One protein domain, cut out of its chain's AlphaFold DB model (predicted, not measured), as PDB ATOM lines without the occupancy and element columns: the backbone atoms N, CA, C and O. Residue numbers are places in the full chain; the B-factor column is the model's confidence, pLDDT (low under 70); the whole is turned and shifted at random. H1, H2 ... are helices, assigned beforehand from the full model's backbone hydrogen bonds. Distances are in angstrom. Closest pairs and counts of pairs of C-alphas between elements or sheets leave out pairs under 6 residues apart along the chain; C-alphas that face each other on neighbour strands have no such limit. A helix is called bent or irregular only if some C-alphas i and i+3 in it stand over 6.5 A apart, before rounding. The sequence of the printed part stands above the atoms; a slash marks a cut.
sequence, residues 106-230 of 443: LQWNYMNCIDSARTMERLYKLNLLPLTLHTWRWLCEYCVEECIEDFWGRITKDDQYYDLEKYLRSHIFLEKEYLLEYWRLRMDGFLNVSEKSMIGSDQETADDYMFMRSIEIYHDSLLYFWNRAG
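Overview. This is residues 106 to 230 of the 443 residues of an uncharacterized protein of Bracon brevicornis (UniProt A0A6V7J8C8). Picture a compact clump of helices with H2, H3 and H5 as its core: H2 and H3 run side by side, and H5 packs on them at a large angle. The longest helix, H4, lies at one end, the helical hairpin of H7 and H8 lies at the opposite end, H1 packs on H2 and H3, and little H6 lies out on the far side from H1. The printed part has 125 residues with eight named helices, H1 to H8 in chain order, and no named strand; the class is all helix. The radius of gyration of the C-alphas is 14.7 A, and the spans are 41 by 36 by 24 A.

Along the chain. Find C-alpha 157 at (178.036, 142.417, 159.306); from there H4, residues 157 to 170, runs 19.3 A to C-alpha 170 at (169.890, 134.709, 143.660). Before it come H1, residues 116 to 125 and 14.0 A long, H2, residues 133 to 141 and 12.2 A, and H3, residues 145 to 154 and 14.4 A. After it look for H5, residues 178 to 187 and 14.2 A, H6, residues 195 to 198 and 6.6 A, H7, residues 206 to 214 and 12.0 A, and H8, residues 219 to 228 and 14.5 A, which ends at C-alpha 228 (149.486, 143.023, 165.381). H4 and H6 are irregular, but only just: C-alphas 160 and 163 are 6.54 A apart, and C-alphas 195 and 198 are 6.6 A apart.

Arrangement. Start at H4, which is close but not clearly touching to H2, with closest C-alphas Leu 133 and Leu 164 at 7.1 A. H2 touches H5 about perpendicular, at 81 degrees, with closest C-alphas Cys 140 and Leu 180 at 5.8 A. H2 and H3 form a helical hairpin at a shallow tilt of 20 degrees, opposite ways; their closest C-alphas, Leu 139 and Ile 148, are 5.9 A apart. H1 and H2 form another, at a steep tilt of 43 degrees, with closest C-alphas Met 120 and Leu 139 at 6.9 A. H5 and H7 only just touch, with 3 pairs of C-alphas within 8 A, the closest Leu 179 and Met 210 at 7.5 A. H7 and H8 form a hairpin at 29 degrees, with closest C-alphas Ser 214 and Leu 222 at 4.9 A. H6 is apart from H5. Every O i to N i+4 pair is within hydrogen-bond range in H1, H2, H3, H5 and H7; H4 has 8 of 10, H8 has 5 of 6, and H6 is too short for such a pair.

Size, cuts and confidence. The C-alphas farthest apart, those of Leu 128 and Asp 202, are 42.8 A from each other. The printed part has no cut, and no link between the helices is long. Residues 169 to 174, of which 169 and 170 belong to H4, stand free. Mean pLDDT of the printed part is 75.7; look for values under 70 at residues 110 to 112, 161 to 176, 190 to 204 and 216 to 217.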
ATOM      1  N   LEU A 106     160.104 119.814 171.009       88.75
ATOM      2  CA  LEU A 106     158.847 120.081 170.310       88.75
ATOM      3  C   LEU A 106     157.794 120.610 171.285       88.75
ATOM      4  O   LEU A 106     157.485 119.982 172.309       88.75
ATOM      5  N   GLN A 107     157.276 121.789 170.956       88.31
ATOM      6  CA  GLN A 107     156.139 122.408 171.613       88.31
ATOM      7  C   GLN A 107     154.870 122.026 170.867       88.31
ATOM      8  O   GLN A 107     154.865 121.901 169.645       88.31
ATOM      9  N   TRP A 108     153.798 121.828 171.625       82.12
ATOM     10  CA  TRP A 108     152.498 121.456 171.091       82.12
ATOM     11  C   TRP A 108     151.514 122.583 171.379       82.12
ATOM     12  O   TRP A 108     151.514 123.129 172.485       82.12
ATOM     13  N   ASN A 109     150.701 122.948 170.393       73.00
ATOM     14  CA  ASN A 109     149.626 123.914 170.591       73.00
ATOM     15  C   ASN A 109     148.371 123.227 171.160       73.00
ATOM     16  O   ASN A 109     148.312 122.006 171.308       73.00
ATOM     17  N   TYR A 110     147.343 124.022 171.460       67.19
ATOM     18  CA  TYR A 110     146.072 123.540 172.010       67.19
ATOM     19  C   TYR A 110     145.300 122.601 171.061       67.19
ATOM     20  O   TYR A 110     144.476 121.818 171.518       67.19
ATOM     21  N   MET A 111     145.617 122.633 169.763       61.56
ATOM     22  CA  MET A 111     145.074 121.741 168.731       61.56
ATOM     23  C   MET A 111     145.879 120.437 168.578       61.56
ATOM     24  O   MET A 111     145.659 119.670 167.634       61.56
ATOM     25  N   ASN A 112     146.847 120.187 169.469       65.06
ATOM     26  CA  ASN A 112     147.787 119.066 169.406       65.06
ATOM     27  C   ASN A 112     148.612 119.029 168.098       65.06
ATOM     28  O   ASN A 112     149.068 117.969 167.661       65.06
ATOM     29  N   CYS A 113     148.829 120.187 167.463       71.81
ATOM     30  CA  CYS A 113     149.834 120.384 166.416       71.81
ATOM     31  C   CYS A 113     151.196 120.670 167.051       71.81
ATOM     32  O   CYS A 113     151.258 121.218 168.148       71.81
ATOM     33  N   ILE A 114     152.278 120.423 166.310       78.38
ATOM     34  CA  ILE A 114     153.568 121.047 166.627       78.38
ATOM     35  C   ILE A 114     153.413 122.562 166.434       78.38
ATOM     36  O   ILE A 114     153.053 123.009 165.346       78.38
ATOM     37  N   ASP A 115     153.666 123.322 167.494       84.69
ATOM     38  CA  ASP A 115     153.782 124.780 167.470       84.69
ATOM     39  C   ASP A 115     155.192 125.117 166.982       84.69
ATOM     40  O   ASP A 115     156.164 124.956 167.729       84.69
ATOM     41  N   SER A 116     155.332 125.473 165.701       84.81
ATOM     42  CA  SER A 116     156.663 125.583 165.098       84.81
ATOM     43  C   SER A 116     157.378 126.840 165.581       84.81
ATOM     44  O   SER A 116     158.563 126.750 165.889       84.81
ATOM     45  N   ALA A 117     156.668 127.954 165.780       88.50
ATOM     46  CA  ALA A 117     157.230 129.161 166.387       88.50
ATOM     47  C   ALA A 117     157.794 128.905 167.791       88.50
ATOM     48  O   ALA A 117     158.984 129.127 168.015       88.50
ATOM     49  N   ARG A 118     156.999 128.352 168.721       91.19
ATOM     50  CA  ARG A 118     157.485 128.067 170.086       91.19
ATOM     51  C   ARG A 118     158.558 126.988 170.120       91.19
ATOM     52  O   ARG A 118     159.446 127.014 170.971       91.19
ATOM     53  N   THR A 119     158.475 126.012 169.218       90.75
ATOM     54  CA  THR A 119     159.524 124.997 169.067       90.75
ATOM     55  C   THR A 119     160.834 125.656 168.652       90.75
ATOM     56  O   THR A 119     161.852 125.432 169.301       90.75
ATOM     57  N   MET A 120     160.815 126.501 167.621       89.62
ATOM     58  CA  MET A 120     162.005 127.189 167.121       89.62
ATOM     59  C   MET A 120     162.582 128.166 168.138       89.62
ATOM     60  O   MET A 120     163.790 128.159 168.363       89.62
ATOM     61  N   GLU A 121     161.728 128.931 168.816       93.31
ATOM     62  CA  GLU A 121     162.115 129.797 169.929       93.31
ATOM     63  C   GLU A 121     162.861 129.007 171.013       93.31
ATOM     64  O   GLU A 121     163.950 129.385 171.447       93.31
ATOM     65  N   ARG A 122     162.306 127.861 171.428       94.00
ATOM     66  CA  ARG A 122     162.914 127.008 172.451       94.00
ATOM     67  C   ARG A 122     164.244 126.418 171.993       94.00
ATOM     68  O   ARG A 122     165.197 126.420 172.769       94.00
ATOM     69  N   LEU A 123     164.311 125.903 170.766       91.19
ATOM     70  CA  LEU A 123     165.545 125.355 170.198       91.19
ATOM     71  C   LEU A 123     166.641 126.426 170.122       91.19
ATOM     72  O   LEU A 123     167.787 126.159 170.485       91.19
ATOM     73  N   TYR A 124     166.277 127.649 169.727       91.44
ATOM     74  CA  TYR A 124     167.184 128.788 169.687       91.44
ATOM     75  C   TYR A 124     167.685 129.181 171.082       91.44
ATOM     76  O   TYR A 124     168.892 129.209 171.317       91.44
ATOM     77  N   LYS A 125     166.772 129.408 172.040       92.19
ATOM     78  CA  LYS A 125     167.108 129.824 173.417       92.19
ATOM     79  C   LYS A 125     167.947 128.777 174.168       92.19
ATOM     80  O   LYS A 125     168.698 129.131 175.073       92.19
ATOM     81  N   LEU A 126     167.863 127.500 173.783       91.75
ATOM     82  CA  LEU A 126     168.700 126.416 174.313       91.75
ATOM     83  C   LEU A 126     170.052 126.254 173.587       91.75
ATOM     84  O   LEU A 126     170.802 125.341 173.922       91.75
ATOM     85  N   ASN A 127     170.380 127.125 172.626       88.31
ATOM     86  CA  ASN A 127     171.574 127.048 171.774       88.31
ATOM     87  C   ASN A 127     171.707 125.713 171.016       88.31
ATOM     88  O   ASN A 127     172.811 125.225 170.785       88.31
ATOM     89  N   LEU A 128     170.576 125.114 170.630       86.62
ATOM     90  CA  LEU A 128     170.538 123.879 169.839       86.62
ATOM     91  C   LEU A 128     170.537 124.145 168.326       86.62
ATOM     92  O   LEU A 128     170.662 123.210 167.533       86.62
ATOM     93  N   LEU A 129     170.386 125.411 167.928       85.25
ATOM     94  CA  LEU A 129     170.454 125.869 166.543       85.25
ATOM     95  C   LEU A 129     171.794 126.573 166.284       85.25
ATOM     96  O   LEU A 129     172.198 127.418 167.087       85.25
ATOM     97  N   PRO A 130     172.479 126.281 165.167       83.56
ATOM     98  CA  PRO A 130     173.742 126.933 164.837       83.56
ATOM     99  C   PRO A 130     173.516 128.377 164.355       83.56
ATOM    100  O   PRO A 130     172.474 128.693 163.781       83.56
ATOM    101  N   LEU A 131     174.500 129.264 164.525       83.56
ATOM    102  CA  LEU A 131     174.446 130.634 163.993       83.56
ATOM    103  C   LEU A 131     174.721 130.630 162.481       83.56
ATOM    104  O   LEU A 131     175.853 130.798 162.044       83.56
ATOM    105  N   THR A 132     173.683 130.370 161.685       81.69
ATOM    106  CA  THR A 132     173.762 130.245 160.219       81.69
ATOM    107  C   THR A 132     172.574 130.913 159.533       81.69
ATOM    108  O   THR A 132     171.516 131.080 160.142       81.69
ATOM    109  N   LEU A 133     172.709 131.212 158.237       77.88
ATOM    110  CA  LEU A 133     171.624 131.756 157.413       77.88
ATOM    111  C   LEU A 133     170.351 130.883 157.430       77.88
ATOM    112  O   LEU A 133     169.243 131.407 157.362       77.88
ATOM    113  N   HIS A 134     170.479 129.562 157.576       79.06
ATOM    114  CA  HIS A 134     169.321 128.669 157.699       79.06
ATOM    115  C   HIS A 134     168.536 128.909 158.989       79.06
ATOM    116  O   HIS A 134     167.313 129.023 158.960       79.06
ATOM    117  N   THR A 135     169.239 129.063 160.113       84.31
ATOM    118  CA  THR A 135     168.611 129.411 161.392       84.31
ATOM    119  C   THR A 135     167.909 130.757 161.301       84.31
ATOM    120  O   THR A 135     166.753 130.858 161.700       84.31
ATOM    121  N   TRP A 136     168.561 131.763 160.710       85.00
ATOM    122  CA  TRP A 136     167.930 133.054 160.430       85.00
ATOM    123  C   TRP A 136     166.628 132.892 159.648       85.00
ATOM    124  O   TRP A 136     165.589 133.431 160.035       85.00
ATOM    125  N   ARG A 137     166.677 132.096 158.574       82.75
ATOM    126  CA  ARG A 137     165.527 131.866 157.713       82.75
ATOM    127  C   ARG A 137     164.353 131.269 158.468       82.75
ATOM    128  O   ARG A 137     163.242 131.772 158.336       82.75
ATOM    129  N   TRP A 138     164.581 130.263 159.299       83.38
ATOM    130  CA  TRP A 138     163.496 129.679 160.078       83.38
ATOM    131  C   TRP A 138     162.935 130.626 161.123       83.38
ATOM    132  O   TRP A 138     161.717 130.713 161.258       83.38
ATOM    133  N   LEU A 139     163.789 131.360 161.838       89.31
ATOM    134  CA  LEU A 139     163.310 132.352 162.800       89.31
ATOM    135  C   LEU A 139     162.388 133.370 162.113       89.31
ATOM    136  O   LEU A 139     161.314 133.656 162.638       89.31
ATOM    137  N   CYS A 140     162.750 133.820 160.908       87.38
ATOM    138  CA  CYS A 140     161.930 134.700 160.074       87.38
ATOM    139  C   CYS A 140     160.627 134.040 159.596       87.38
ATOM    140  O   CYS A 140     159.560 134.644 159.710       87.38
ATOM    141  N   GLU A 141     160.690 132.808 159.077       82.62
ATOM    142  CA  GLU A 141     159.526 132.068 158.565       82.62
ATOM    143  C   GLU A 141     158.454 131.856 159.643       82.62
ATOM    144  O   GLU A 141     157.261 132.003 159.366       82.62
ATOM    145  N   TYR A 142     158.876 131.574 160.879       86.50
ATOM    146  CA  TYR A 142     157.988 131.402 162.032       86.50
ATOM    147  C   TYR A 142     157.793 132.682 162.863       86.50
ATOM    148  O   TYR A 142     157.143 132.630 163.904       86.50
ATOM    149  N   CYS A 143     158.328 133.822 162.408       90.00
ATOM    150  CA  CYS A 143     158.176 135.142 163.032       90.00
ATOM    151  C   CYS A 143     158.543 135.189 164.529       90.00
ATOM    152  O   CYS A 143     157.839 135.794 165.337       90.00
ATOM    153  N   VAL A 144     159.663 134.569 164.912       92.44
ATOM    154  CA  VAL A 144     160.140 134.541 166.306       92.44
ATOM    155  C   VAL A 144     160.942 135.811 166.627       92.44
ATOM    156  O   VAL A 144     162.162 135.768 166.766       92.44
ATOM    157  N   GLU A 145     160.248 136.948 166.714       91.44
ATOM    158  CA  GLU A 145     160.805 138.314 166.784       91.44
ATOM    159  C   GLU A 145     161.987 138.480 167.756       91.44
ATOM    160  O   GLU A 145     163.066 138.889 167.339       91.44
ATOM    161  N   GLU A 146     161.838 138.085 169.024       91.75
ATOM    162  CA  GLU A 146     162.920 138.210 170.017       91.75
ATOM    163  C   GLU A 146     164.188 137.438 169.612       91.75
ATOM    164  O   GLU A 146     165.313 137.877 169.846       91.75
ATOM    165  N   CYS A 147     164.014 136.258 169.012       94.19
ATOM    166  CA  CYS A 147     165.126 135.428 168.563       94.19
ATOM    167  C   CYS A 147     165.749 135.969 167.279       94.19
ATOM    168  O   CYS A 147     166.950 135.818 167.091       94.19
ATOM    169  N   ILE A 148     164.956 136.598 166.409       93.00
ATOM    170  CA  ILE A 148     165.435 137.316 165.224       93.00
ATOM    171  C   ILE A 148     166.340 138.469 165.675       93.00
ATOM    172  O   ILE A 148     167.481 138.554 165.233       93.00
ATOM    173  N   GLU A 149     165.891 139.308 166.607       92.12
ATOM    174  CA  GLU A 149     166.683 140.440 167.109       92.12
ATOM    175  C   GLU A 149     168.007 139.993 167.756       92.12
ATOM    176  O   GLU A 149     169.075 140.509 167.414       92.12
ATOM    177  N   ASP A 150     167.965 138.985 168.637       93.94
ATOM    178  CA  ASP A 150     169.170 138.414 169.261       93.94
ATOM    179  C   ASP A 150     170.092 137.754 168.223       93.94
ATOM    180  O   ASP A 150     171.309 137.944 168.259       93.94
ATOM    181  N   PHE A 151     169.535 137.029 167.244       92.44
ATOM    182  CA  PHE A 151     170.313 136.415 166.170       92.44
ATOM    183  C   PHE A 151     171.025 137.470 165.331       92.44
ATOM    184  O   PHE A 151     172.228 137.343 165.087       92.44
ATOM    185  N   TRP A 152     170.304 138.518 164.925       89.50
ATOM    186  CA  TRP A 152     170.837 139.606 164.114       89.50
ATOM    187  C   TRP A 152     172.027 140.276 164.802       89.50
ATOM    188  O   TRP A 152     173.048 140.511 164.162       89.50
ATOM    189  N   GLY A 153     171.951 140.495 166.119       87.88
ATOM    190  CA  GLY A 153     173.051 141.057 166.908       87.88
ATOM    191  C   GLY A 153     174.281 140.149 167.070       87.88
ATOM    192  O   GLY A 153     175.354 140.644 167.416       87.88
ATOM    193  N   ARG A 154     174.150 138.836 166.835       89.19
ATOM    194  CA  ARG A 154     175.224 137.842 167.027       89.19
ATOM    195  C   ARG A 154     175.989 137.489 165.756       89.19
ATOM    196  O   ARG A 154     177.113 136.998 165.859       89.19
ATOM    197  N   ILE A 155     175.394 137.692 164.583       85.38
ATOM    198  CA  ILE A 155     176.058 137.438 163.299       85.38
ATOM    199  C   ILE A 155     176.929 138.621 162.870       85.38
ATOM    200  O   ILE A 155     176.719 139.760 163.291       85.38
ATOM    201  N   THR A 156     177.944 138.355 162.045       84.31
ATOM    202  CA  THR A 156     178.828 139.422 161.567       84.31
ATOM    203  C   THR A 156     178.120 140.286 160.526       84.31
ATOM    204  O   THR A 156     177.217 139.828 159.830       84.31
ATOM    205  N   LYS A 157     178.556 141.543 160.371       79.81
ATOM    206  CA  LYS A 157     178.036 142.417 159.306       79.81
ATOM    207  C   LYS A 157     178.283 141.837 157.911       79.81
ATOM    208  O   LYS A 157     177.452 142.007 157.028       79.81
ATOM    209  N   ASP A 158     179.392 141.133 157.717       76.50
ATOM    210  CA  ASP A 158     179.689 140.505 156.430       76.50
ATOM    211  C   ASP A 158     178.684 139.380 156.124       76.50
ATOM    212  O   ASP A 158     178.181 139.312 155.005       76.50
ATOM    213  N   ASP A 159     178.280 138.588 157.123       74.50
ATOM    214  CA  ASP A 159     177.224 137.574 156.964       74.50
ATOM    215  C   ASP A 159     175.839 138.217 156.739       74.50
ATOM    216  O   ASP A 159     175.055 137.749 155.907       74.50
ATOM    217  N   GLN A 160     175.545 139.322 157.443       73.94
ATOM    218  CA  GLN A 160     174.298 140.094 157.300       73.94
ATOM    219  C   GLN A 160     174.120 140.667 155.891       73.94
ATOM    220  O   GLN A 160     173.015 140.639 155.354       73.94
ATOM    221  N   TYR A 161     175.185 141.214 155.296       69.69
ATOM    222  CA  TYR A 161     175.097 141.922 154.018       69.69
ATOM    223  C   TYR A 161     175.505 141.065 152.827       69.69
ATOM    224  O   TYR A 161     174.882 141.174 151.782       69.69
ATOM    225  N   TYR A 162     176.529 140.220 152.931       66.12
ATOM    226  CA  TYR A 162     177.077 139.539 151.757       66.12
ATOM    227  C   TYR A 162     176.347 138.228 151.457       66.12
ATOM    228  O   TYR A 162     175.965 137.996 150.311       66.12
ATOM    229  N   ASP A 163     176.096 137.395 152.468       66.88
ATOM    230  CA  ASP A 163     175.463 136.088 152.268       66.88
ATOM    231  C   ASP A 163     173.940 136.191 152.158       66.88
ATOM    232  O   ASP A 163     173.351 135.592 151.252       66.88
ATOM    233  N   LEU A 164     173.298 137.011 152.995       67.62
ATOM    234  CA  LEU A 164     171.851 137.233 152.923       67.62
ATOM    235  C   LEU A 164     171.451 137.991 151.649       67.62
ATOM    236  O   LEU A 164     170.517 137.581 150.964       67.62
ATOM    237  N   GLU A 165     172.163 139.061 151.276       65.81
ATOM    238  CA  GLU A 165     171.837 139.812 150.055       65.81
ATOM    239  C   GLU A 165     172.106 138.981 148.800       65.81
ATOM    240  O   GLU A 165     171.305 138.998 147.868       65.81
ATOM    241  N   LYS A 166     173.202 138.212 148.763       67.44
ATOM    242  CA  LYS A 166     173.473 137.285 147.658       67.44
ATOM    243  C   LYS A 166     172.405 136.197 147.571       67.44
ATOM    244  O   LYS A 166     172.009 135.845 146.461       67.44
ATOM    245  N   TYR A 167     171.932 135.678 148.703       67.44
ATOM    246  CA  TYR A 167     170.845 134.704 148.743       67.44
ATOM    247  C   TYR A 167     169.553 135.297 148.169       67.44
ATOM    248  O   TYR A 167     169.045 134.787 147.171       67.44
ATOM    249  N   LEU A 168     169.107 136.443 148.686       64.12
ATOM    250  CA  LEU A 168     167.901 137.135 148.217       64.12
ATOM    251  C   LEU A 168     168.006 137.559 146.741       64.12
ATOM    252  O   LEU A 168     167.054 137.426 145.979       64.12
ATOM    253  N   ARG A 169     169.188 138.005 146.288       62.09
ATOM    254  CA  ARG A 169     169.459 138.345 144.876       62.09
ATOM    255  C   ARG A 169     169.568 137.135 143.950       62.09
ATOM    256  O   ARG A 169     169.469 137.305 142.738       62.09
ATOM    257  N   SER A 170     169.823 135.937 144.471       58.84
ATOM    258  CA  SER A 170     169.890 134.709 143.660       58.84
ATOM    259  C   SER A 170     168.561 133.964 143.601       58.84
ATOM    260  O   SER A 170     168.373 133.160 142.690       58.84
ATOM    261  N   HIS A 171     167.633 134.276 144.505       57.06
ATOM    262  CA  HIS A 171     166.333 133.617 144.601       57.06
ATOM    263  C   HIS A 171     165.143 134.566 144.383       57.06
ATOM    264  O   HIS A 171     163.996 134.191 144.630       57.06
ATOM    265  N   ILE A 172     165.419 135.757 143.832       45.06
ATOM    266  CA  ILE A 172     164.457 136.835 143.582       45.06
ATOM    267  C   ILE A 172     163.121 136.259 143.083       45.06
ATOM    268  O   ILE A 172     163.033 135.752 141.963       45.06
ATOM    269  N   PHE A 173     162.090 136.383 143.925       49.69
ATOM    270  CA  PHE A 173     160.691 136.014 143.668       49.69
ATOM    271  C   PHE A 173     160.288 134.539 143.829       49.69
ATOM    272  O   PHE A 173     159.329 134.100 143.189       49.69
ATOM    273  N   LEU A 174     160.908 133.774 144.732       52.00
ATOM    274  CA  LEU A 174     160.202 132.623 145.307       52.00
ATOM    275  C   LEU A 174     159.178 133.100 146.347       52.00
ATOM    276  O   LEU A 174     159.459 133.977 147.161       52.00
ATOM    277  N   GLU A 175     157.983 132.499 146.336       54.66
ATOM    278  CA  GLU A 175     156.829 132.907 147.157       54.66
ATOM    279  C   GLU A 175     157.114 133.016 148.657       54.66
ATOM    280  O   GLU A 175     156.343 133.661 149.335       54.66
ATOM    281  N   LYS A 176     158.204 132.458 149.195       58.28
ATOM    282  CA  LYS A 176     158.498 132.435 150.640       58.28
ATOM    283  C   LYS A 176     159.464 133.518 151.132       58.28
ATOM    284  O   LYS A 176     159.631 133.679 152.338       58.28
ATOM    285  N   GLU A 177     160.114 134.258 150.239       70.44
ATOM    286  CA  GLU A 177     161.276 135.086 150.610       70.44
ATOM    287  C   GLU A 177     160.927 136.494 151.091       70.44
ATOM    288  O   GLU A 177     161.774 137.192 151.646       70.44
ATOM    289  N   TYR A 178     159.662 136.896 150.966       74.44
ATOM    290  CA  TYR A 178     159.191 138.190 151.452       74.44
ATOM    291  C   TYR A 178     159.281 138.312 152.988       74.44
ATOM    292  O   TYR A 178     159.491 139.412 153.486       74.44
ATOM    293  N   LEU A 179     159.186 137.203 153.744       79.75
ATOM    294  CA  LEU A 179     159.379 137.191 155.207       79.75
ATOM    295  C   LEU A 179     160.816 137.546 155.586       79.75
ATOM    296  O   LEU A 179     161.034 138.319 156.512       79.75
ATOM    297  N   LEU A 180     161.790 137.009 154.853       81.06
ATOM    298  CA  LEU A 180     163.207 137.286 155.087       81.06
ATOM    299  C   LEU A 180     163.528 138.747 154.816       81.06
ATOM    300  O   LEU A 180     164.212 139.393 155.605       81.06
ATOM    301  N   GLU A 181     163.002 139.261 153.709       78.50
ATOM    302  CA  GLU A 181     163.202 140.645 153.313       78.50
ATOM    303  C   GLU A 181     162.497 141.619 154.264       78.50
ATOM    304  O   GLU A 181     163.105 142.600 154.685       78.50
ATOM    305  N   TYR A 182     161.266 141.313 154.688       83.50
ATOM    306  CA  TYR A 182     160.558 142.073 155.720       83.50
ATOM    307  C   TYR A 182     161.391 142.183 157.003       83.50
ATOM    308  O   TYR A 182     161.628 143.288 157.494       83.50
ATOM    309  N   TRP A 183     161.887 141.057 157.527       86.81
ATOM    310  CA  TRP A 183     162.675 141.054 158.758       86.81
ATOM    311  C   TRP A 183     164.023 141.754 158.594       86.81
ATOM    312  O   TRP A 183     164.417 142.502 159.487       86.81
ATOM    313  N   ARG A 184     164.692 141.603 157.445       84.25
ATOM    314  CA  ARG A 184     165.917 142.351 157.118       84.25
ATOM    315  C   ARG A 184     165.675 143.860 157.165       84.25
ATOM    316  O   ARG A 184     166.338 144.564 157.921       84.25
ATOM    317  N   LEU A 185     164.681 144.343 156.417       79.81
ATOM    318  CA  LEU A 185     164.321 145.764 156.379       79.81
ATOM    319  C   LEU A 185     163.913 146.285 157.758       79.81
ATOM    320  O   LEU A 185     164.182 147.442 158.086       79.81
ATOM    321  N   ARG A 186     163.277 145.441 158.576       83.31
ATOM    322  CA  ARG A 186     162.919 145.779 159.952       83.31
ATOM    323  C   ARG A 186     164.145 145.983 160.829       83.31
ATOM    324  O   ARG A 186     164.226 146.999 161.513       83.31
ATOM    325  N   MET A 187     165.081 145.037 160.795       85.50
ATOM    326  CA  MET A 187     166.305 145.079 161.599       85.50
ATOM    327  C   MET A 187     167.233 146.222 161.186       85.50
ATOM    328  O   MET A 187     167.856 146.853 162.037       85.50
ATOM    329  N   ASP A 188     167.275 146.539 159.893       79.62
ATOM    330  CA  ASP A 188     168.023 147.681 159.368       79.62
ATOM    331  C   ASP A 188     167.334 149.041 159.646       79.62
ATOM    332  O   ASP A 188     167.882 150.100 159.338       79.62
ATOM    333  N   GLY A 189     166.128 149.039 160.227       74.94
ATOM    334  CA  GLY A 189     165.366 150.250 160.548       74.94
ATOM    335  C   GLY A 189     164.692 150.922 159.344       74.94
ATOM    336  O   GLY A 189     164.202 152.046 159.463       74.94
ATOM    337  N   PHE A 190     164.634 150.249 158.190       64.81
ATOM    338  CA  PHE A 190     164.062 150.776 156.946       64.81
ATOM    339  C   PHE A 190     162.538 150.647 156.846       64.81
ATOM    340  O   PHE A 190     161.928 151.385 156.072       64.81
ATOM    341  N   LEU A 191     161.895 149.794 157.651       58.91
ATOM    342  CA  LEU A 191     160.425 149.688 157.658       58.91
ATOM    343  C   LEU A 191     159.709 150.972 158.117       58.91
ATOM    344  O   LEU A 191     158.542 151.151 157.799       58.91
ATOM    345  N   ASN A 192     160.411 151.908 158.766       47.94
ATOM    346  CA  ASN A 192     159.881 153.244 159.070       47.94
ATOM    347  C   ASN A 192     160.033 154.251 157.909       47.94
ATOM    348  O   ASN A 192     159.561 155.381 158.018       47.94
ATOM    349  N   VAL A 193     160.743 153.896 156.829       40.53
ATOM    350  CA  VAL A 193     161.234 154.852 155.816       40.53
ATOM    351  C   VAL A 193     160.681 154.579 154.408       40.53
ATOM    352  O   VAL A 193     160.657 155.493 153.585       40.53
ATOM    353  N   SER A 194     160.173 153.378 154.106       42.66
ATOM    354  CA  SER A 194     159.651 153.080 152.762       42.66
ATOM    355  C   SER A 194     158.565 151.999 152.717       42.66
ATOM    356  O   SER A 194     158.754 150.949 152.105       42.66
ATOM    357  N   GLU A 195     157.378 152.282 153.256       46.41
ATOM    358  CA  GLU A 195     156.168 151.489 152.950       46.41
ATOM    359  C   GLU A 195     155.867 151.469 151.432       46.41
ATOM    360  O   GLU A 195     155.315 150.510 150.911       46.41
ATOM    361  N   LYS A 196     156.340 152.468 150.671       40.19
ATOM    362  CA  LYS A 196     156.026 152.637 149.239       40.19
ATOM    363  C   LYS A 196     156.809 151.789 148.228       40.19
ATOM    364  O   LYS A 196     156.397 151.750 147.073       40.19
ATOM    365  N   SER A 197     157.946 151.170 148.572       43.09
ATOM    366  CA  SER A 197     158.794 150.506 147.552       43.09
ATOM    367  C   SER A 197     158.601 148.993 147.433       43.09
ATOM    368  O   SER A 197     158.958 148.433 146.400       43.09
ATOM    369  N   MET A 198     158.038 148.330 148.450       45.16
ATOM    370  CA  MET A 198     157.646 146.912 148.364       45.16
ATOM    371  C   MET A 198     156.161 146.723 148.037       45.16
ATOM    372  O   MET A 198     155.778 145.716 147.444       45.16
ATOM    373  N   ILE A 199     155.334 147.694 148.426       47.56
ATOM    374  CA  ILE A 199     153.878 147.604 148.455       47.56
ATOM    375  C   ILE A 199     153.370 148.546 147.366       47.56
ATOM    376  O   ILE A 199     153.399 149.763 147.502       47.56
ATOM    377  N   GLY A 200     152.995 147.997 146.215       42.78
ATOM    378  CA  GLY A 200     152.501 148.769 145.071       42.78
ATOM    379  C   GLY A 200     151.091 149.348 145.258       42.78
ATOM    380  O   GLY A 200     150.328 149.348 144.295       42.78
ATOM    381  N   SER A 201     150.716 149.792 146.462       43.91
ATOM    382  CA  SER A 201     149.395 150.343 146.792       43.91
ATOM    383  C   SER A 201     149.525 151.519 147.775       43.91
ATOM    384  O   SER A 201     150.465 151.601 148.561       43.91
ATOM    385  N   ASP A 202     148.612 152.490 147.690       45.34
ATOM    386  CA  ASP A 202     148.756 153.801 148.340       45.34
ATOM    387  C   ASP A 202     148.365 153.845 149.838       45.34
ATOM    388  O   ASP A 202     148.380 154.941 150.405       45.34
ATOM    389  N   GLN A 203     148.012 152.731 150.507       49.62
ATOM    390  CA  GLN A 203     147.476 152.776 151.890       49.62
ATOM    391  C   GLN A 203     147.765 151.573 152.825       49.62
ATOM    392  O   GLN A 203     147.192 151.536 153.909       49.62
ATOM    393  N   GLU A 204     148.635 150.618 152.486       61.06
ATOM    394  CA  GLU A 204     148.875 149.429 153.336       61.06
ATOM    395  C   GLU A 204     150.220 149.513 154.074       61.06
ATOM    396  O   GLU A 204     151.251 149.797 153.457       61.06
ATOM    397  N   THR A 205     150.229 149.259 155.389       71.88
ATOM    398  CA  THR A 205     151.490 149.148 156.142       71.88
ATOM    399  C   THR A 205     152.243 147.874 155.745       71.88
ATOM    400  O   THR A 205     151.681 146.936 155.172       71.88
ATOM    401  N   ALA A 206     153.536 147.787 156.066       74.06
ATOM    402  CA  ALA A 206     154.287 146.550 155.836       74.06
ATOM    403  C   ALA A 206     153.693 145.350 156.593       74.06
ATOM    404  O   ALA A 206     153.645 144.255 156.040       74.06
ATOM    405  N   ASP A 207     153.197 145.552 157.817       77.31
ATOM    406  CA  ASP A 207     152.555 144.493 158.605       77.31
ATOM    407  C   ASP A 207     151.253 144.008 157.935       77.31
ATOM    408  O   ASP A 207     150.983 142.807 157.926       77.31
ATOM    409  N   ASP A 208     150.506 144.913 157.298       73.25
ATOM    410  CA  ASP A 208     149.269 144.612 156.566       73.25
ATOM    411  C   ASP A 208     149.535 143.755 155.318       73.25
ATOM    412  O   ASP A 208     148.940 142.690 155.125       73.25
ATOM    413  N   TYR A 209     150.521 144.158 154.512       75.62
ATOM    414  CA  TYR A 209     150.973 143.370 153.363       75.62
ATOM    415  C   TYR A 209     151.426 141.968 153.788       75.62
ATOM    416  O   TYR A 209     151.081 140.959 153.167       75.62
ATOM    417  N   MET A 210     152.194 141.896 154.875       79.56
ATOM    418  CA  MET A 210     152.691 140.638 155.414       79.56
ATOM    419  C   MET A 210     151.580 139.747 155.958       79.56
ATOM    420  O   MET A 210     151.638 138.529 155.767       79.56
ATOM    421  N   PHE A 211     150.553 140.336 156.570       78.56
ATOM    422  CA  PHE A 211     149.370 139.611 157.004       78.56
ATOM    423  C   PHE A 211     148.678 138.936 155.814       78.56
ATOM    424  O   PHE A 211     148.515 137.714 155.824       78.56
ATOM    425  N   MET A 212     148.391 139.674 154.739       74.38
ATOM    426  CA  MET A 212     147.777 139.100 153.534       74.38
ATOM    427  C   MET A 212     148.622 137.986 152.919       74.38
ATOM    428  O   MET A 212     148.109 136.927 152.556       74.38
ATOM    429  N   ARG A 213     149.942 138.176 152.854       76.06
ATOM    430  CA  ARG A 213     150.850 137.154 152.325       76.06
ATOM    431  C   ARG A 213     150.935 135.911 153.209       76.06
ATOM    432  O   ARG A 213     151.025 134.799 152.695       76.06
ATOM    433  N   SER A 214     150.889 136.070 154.531       77.81
ATOM    434  CA  SER A 214     151.016 134.960 155.486       77.81
ATOM    435  C   SER A 214     149.902 133.910 155.379       77.81
ATOM    436  O   SER A 214     150.141 132.739 155.682       77.81
ATOM    437  N   ILE A 215     148.734 134.290 154.845       72.50
ATOM    438  CA  ILE A 215     147.610 133.387 154.552       72.50
ATOM    439  C   ILE A 215     148.028 132.243 153.612       72.50
ATOM    440  O   ILE A 215     147.503 131.133 153.704       72.50
ATOM    441  N   GLU A 216     149.001 132.475 152.731       67.50
ATOM    442  CA  GLU A 216     149.423 131.491 151.730       67.50
ATOM    443  C   GLU A 216     150.507 130.519 152.224       67.50
ATOM    444  O   GLU A 216     150.826 129.575 151.501       67.50
ATOM    445  N   ILE A 217     151.107 130.720 153.411       67.44
ATOM    446  CA  ILE A 217     152.393 130.068 153.742       67.44
ATOM    447  C   ILE A 217     152.404 129.325 155.078       67.44
ATOM    448  O   ILE A 217     152.419 128.089 155.092       67.44
ATOM    449  N   TYR A 218     152.445 130.042 156.204       72.00
ATOM    450  CA  TYR A 218     152.623 129.441 157.528       72.00
ATOM    451  C   TYR A 218     151.590 129.981 158.513       72.00
ATOM    452  O   TYR A 218     151.390 131.181 158.649       72.00
ATOM    453  N   HIS A 219     150.967 129.071 159.257       75.50
ATOM    454  CA  HIS A 219     150.023 129.426 160.315       75.50
ATOM    455  C   HIS A 219     150.648 130.313 161.394       75.50
ATOM    456  O   HIS A 219     149.981 131.195 161.920       75.50
ATOM    457  N   ASP A 220     151.922 130.099 161.708       82.06
ATOM    458  CA  ASP A 220     152.568 130.831 162.792       82.06
ATOM    459  C   ASP A 220     152.876 132.285 162.399       82.06
ATOM    460  O   ASP A 220     152.664 133.187 163.208       82.06
ATOM    461  N   SER A 221     153.266 132.544 161.143       82.38
ATOM    462  CA  SER A 221     153.398 133.918 160.641       82.38
ATOM    463  C   SER A 221     152.039 134.606 160.532       82.38
ATOM    464  O   SER A 221     151.912 135.764 160.924       82.38
ATOM    465  N   LEU A 222     151.000 133.881 160.105       84.38
ATOM    466  CA  LEU A 222     149.626 134.383 160.104       84.38
ATOM    467  C   LEU A 222     149.173 134.815 161.495       84.38
ATOM    468  O   LEU A 222     148.656 135.917 161.657       84.38
ATOM    469  N   LEU A 223     149.402 133.974 162.503       85.81
ATOM    470  CA  LEU A 223     149.052 134.280 163.884       85.81
ATOM    471  C   LEU A 223     149.831 135.494 164.409       85.81
ATOM    472  O   LEU A 223     149.264 136.338 165.103       85.81
ATOM    473  N   TYR A 224     151.117 135.600 164.066       88.94
ATOM    474  CA  TYR A 224     151.953 136.736 164.439       88.94
ATOM    475  C   TYR A 224     151.412 138.060 163.874       88.94
ATOM    476  O   TYR A 224     151.164 138.990 164.644       88.94
ATOM    477  N   PHE A 225     151.162 138.142 162.561       87.25
ATOM    478  CA  PHE A 225     150.651 139.372 161.942       87.25
ATOM    479  C   PHE A 225     149.200 139.664 162.330       87.25
ATOM    480  O   PHE A 225     148.851 140.818 162.569       87.25
ATOM    481  N   TRP A 226     148.376 138.631 162.514       86.88
ATOM    482  CA  TRP A 226     147.021 138.780 163.041       86.88
ATOM    483  C   TRP A 226     146.997 139.497 164.391       86.88
ATOM    484  O   TRP A 226     146.196 140.404 164.599       86.88
ATOM    485  N   ASN A 227     147.879 139.118 165.316       88.00
ATOM    486  CA  ASN A 227     147.914 139.716 166.651       88.00
ATOM    487  C   ASN A 227     148.367 141.185 166.643       88.00
ATOM    488  O   ASN A 227     148.107 141.899 167.611       88.00
ATOM    489  N   ARG A 228     149.026 141.637 165.570       84.56
ATOM    490  CA  ARG A 228     149.486 143.023 165.381       84.56
ATOM    491  C   ARG A 228     148.488 143.873 164.596       84.56
ATOM    492  O   ARG A 228     148.467 145.089 164.767       84.56
ATOM    493  N   ALA A 229     147.649 143.242 163.776       82.31
ATOM    494  CA  ALA A 229     146.617 143.920 163.010       82.31
ATOM    495  C   ALA A 229     145.538 144.530 163.925       82.31
ATOM    496  O   ALA A 229     145.088 143.921 164.902       82.31
ATOM    497  N   GLY A 230     145.083 145.736 163.577       80.06
ATOM    498  CA  GLY A 230     143.917 146.357 164.205       80.06
ATOM    499  C   GLY A 230     142.617 145.666 163.788       80.06
ATOM    500  O   GLY A 230     142.520 145.125 162.688       80.06
TER     501      GLY A 230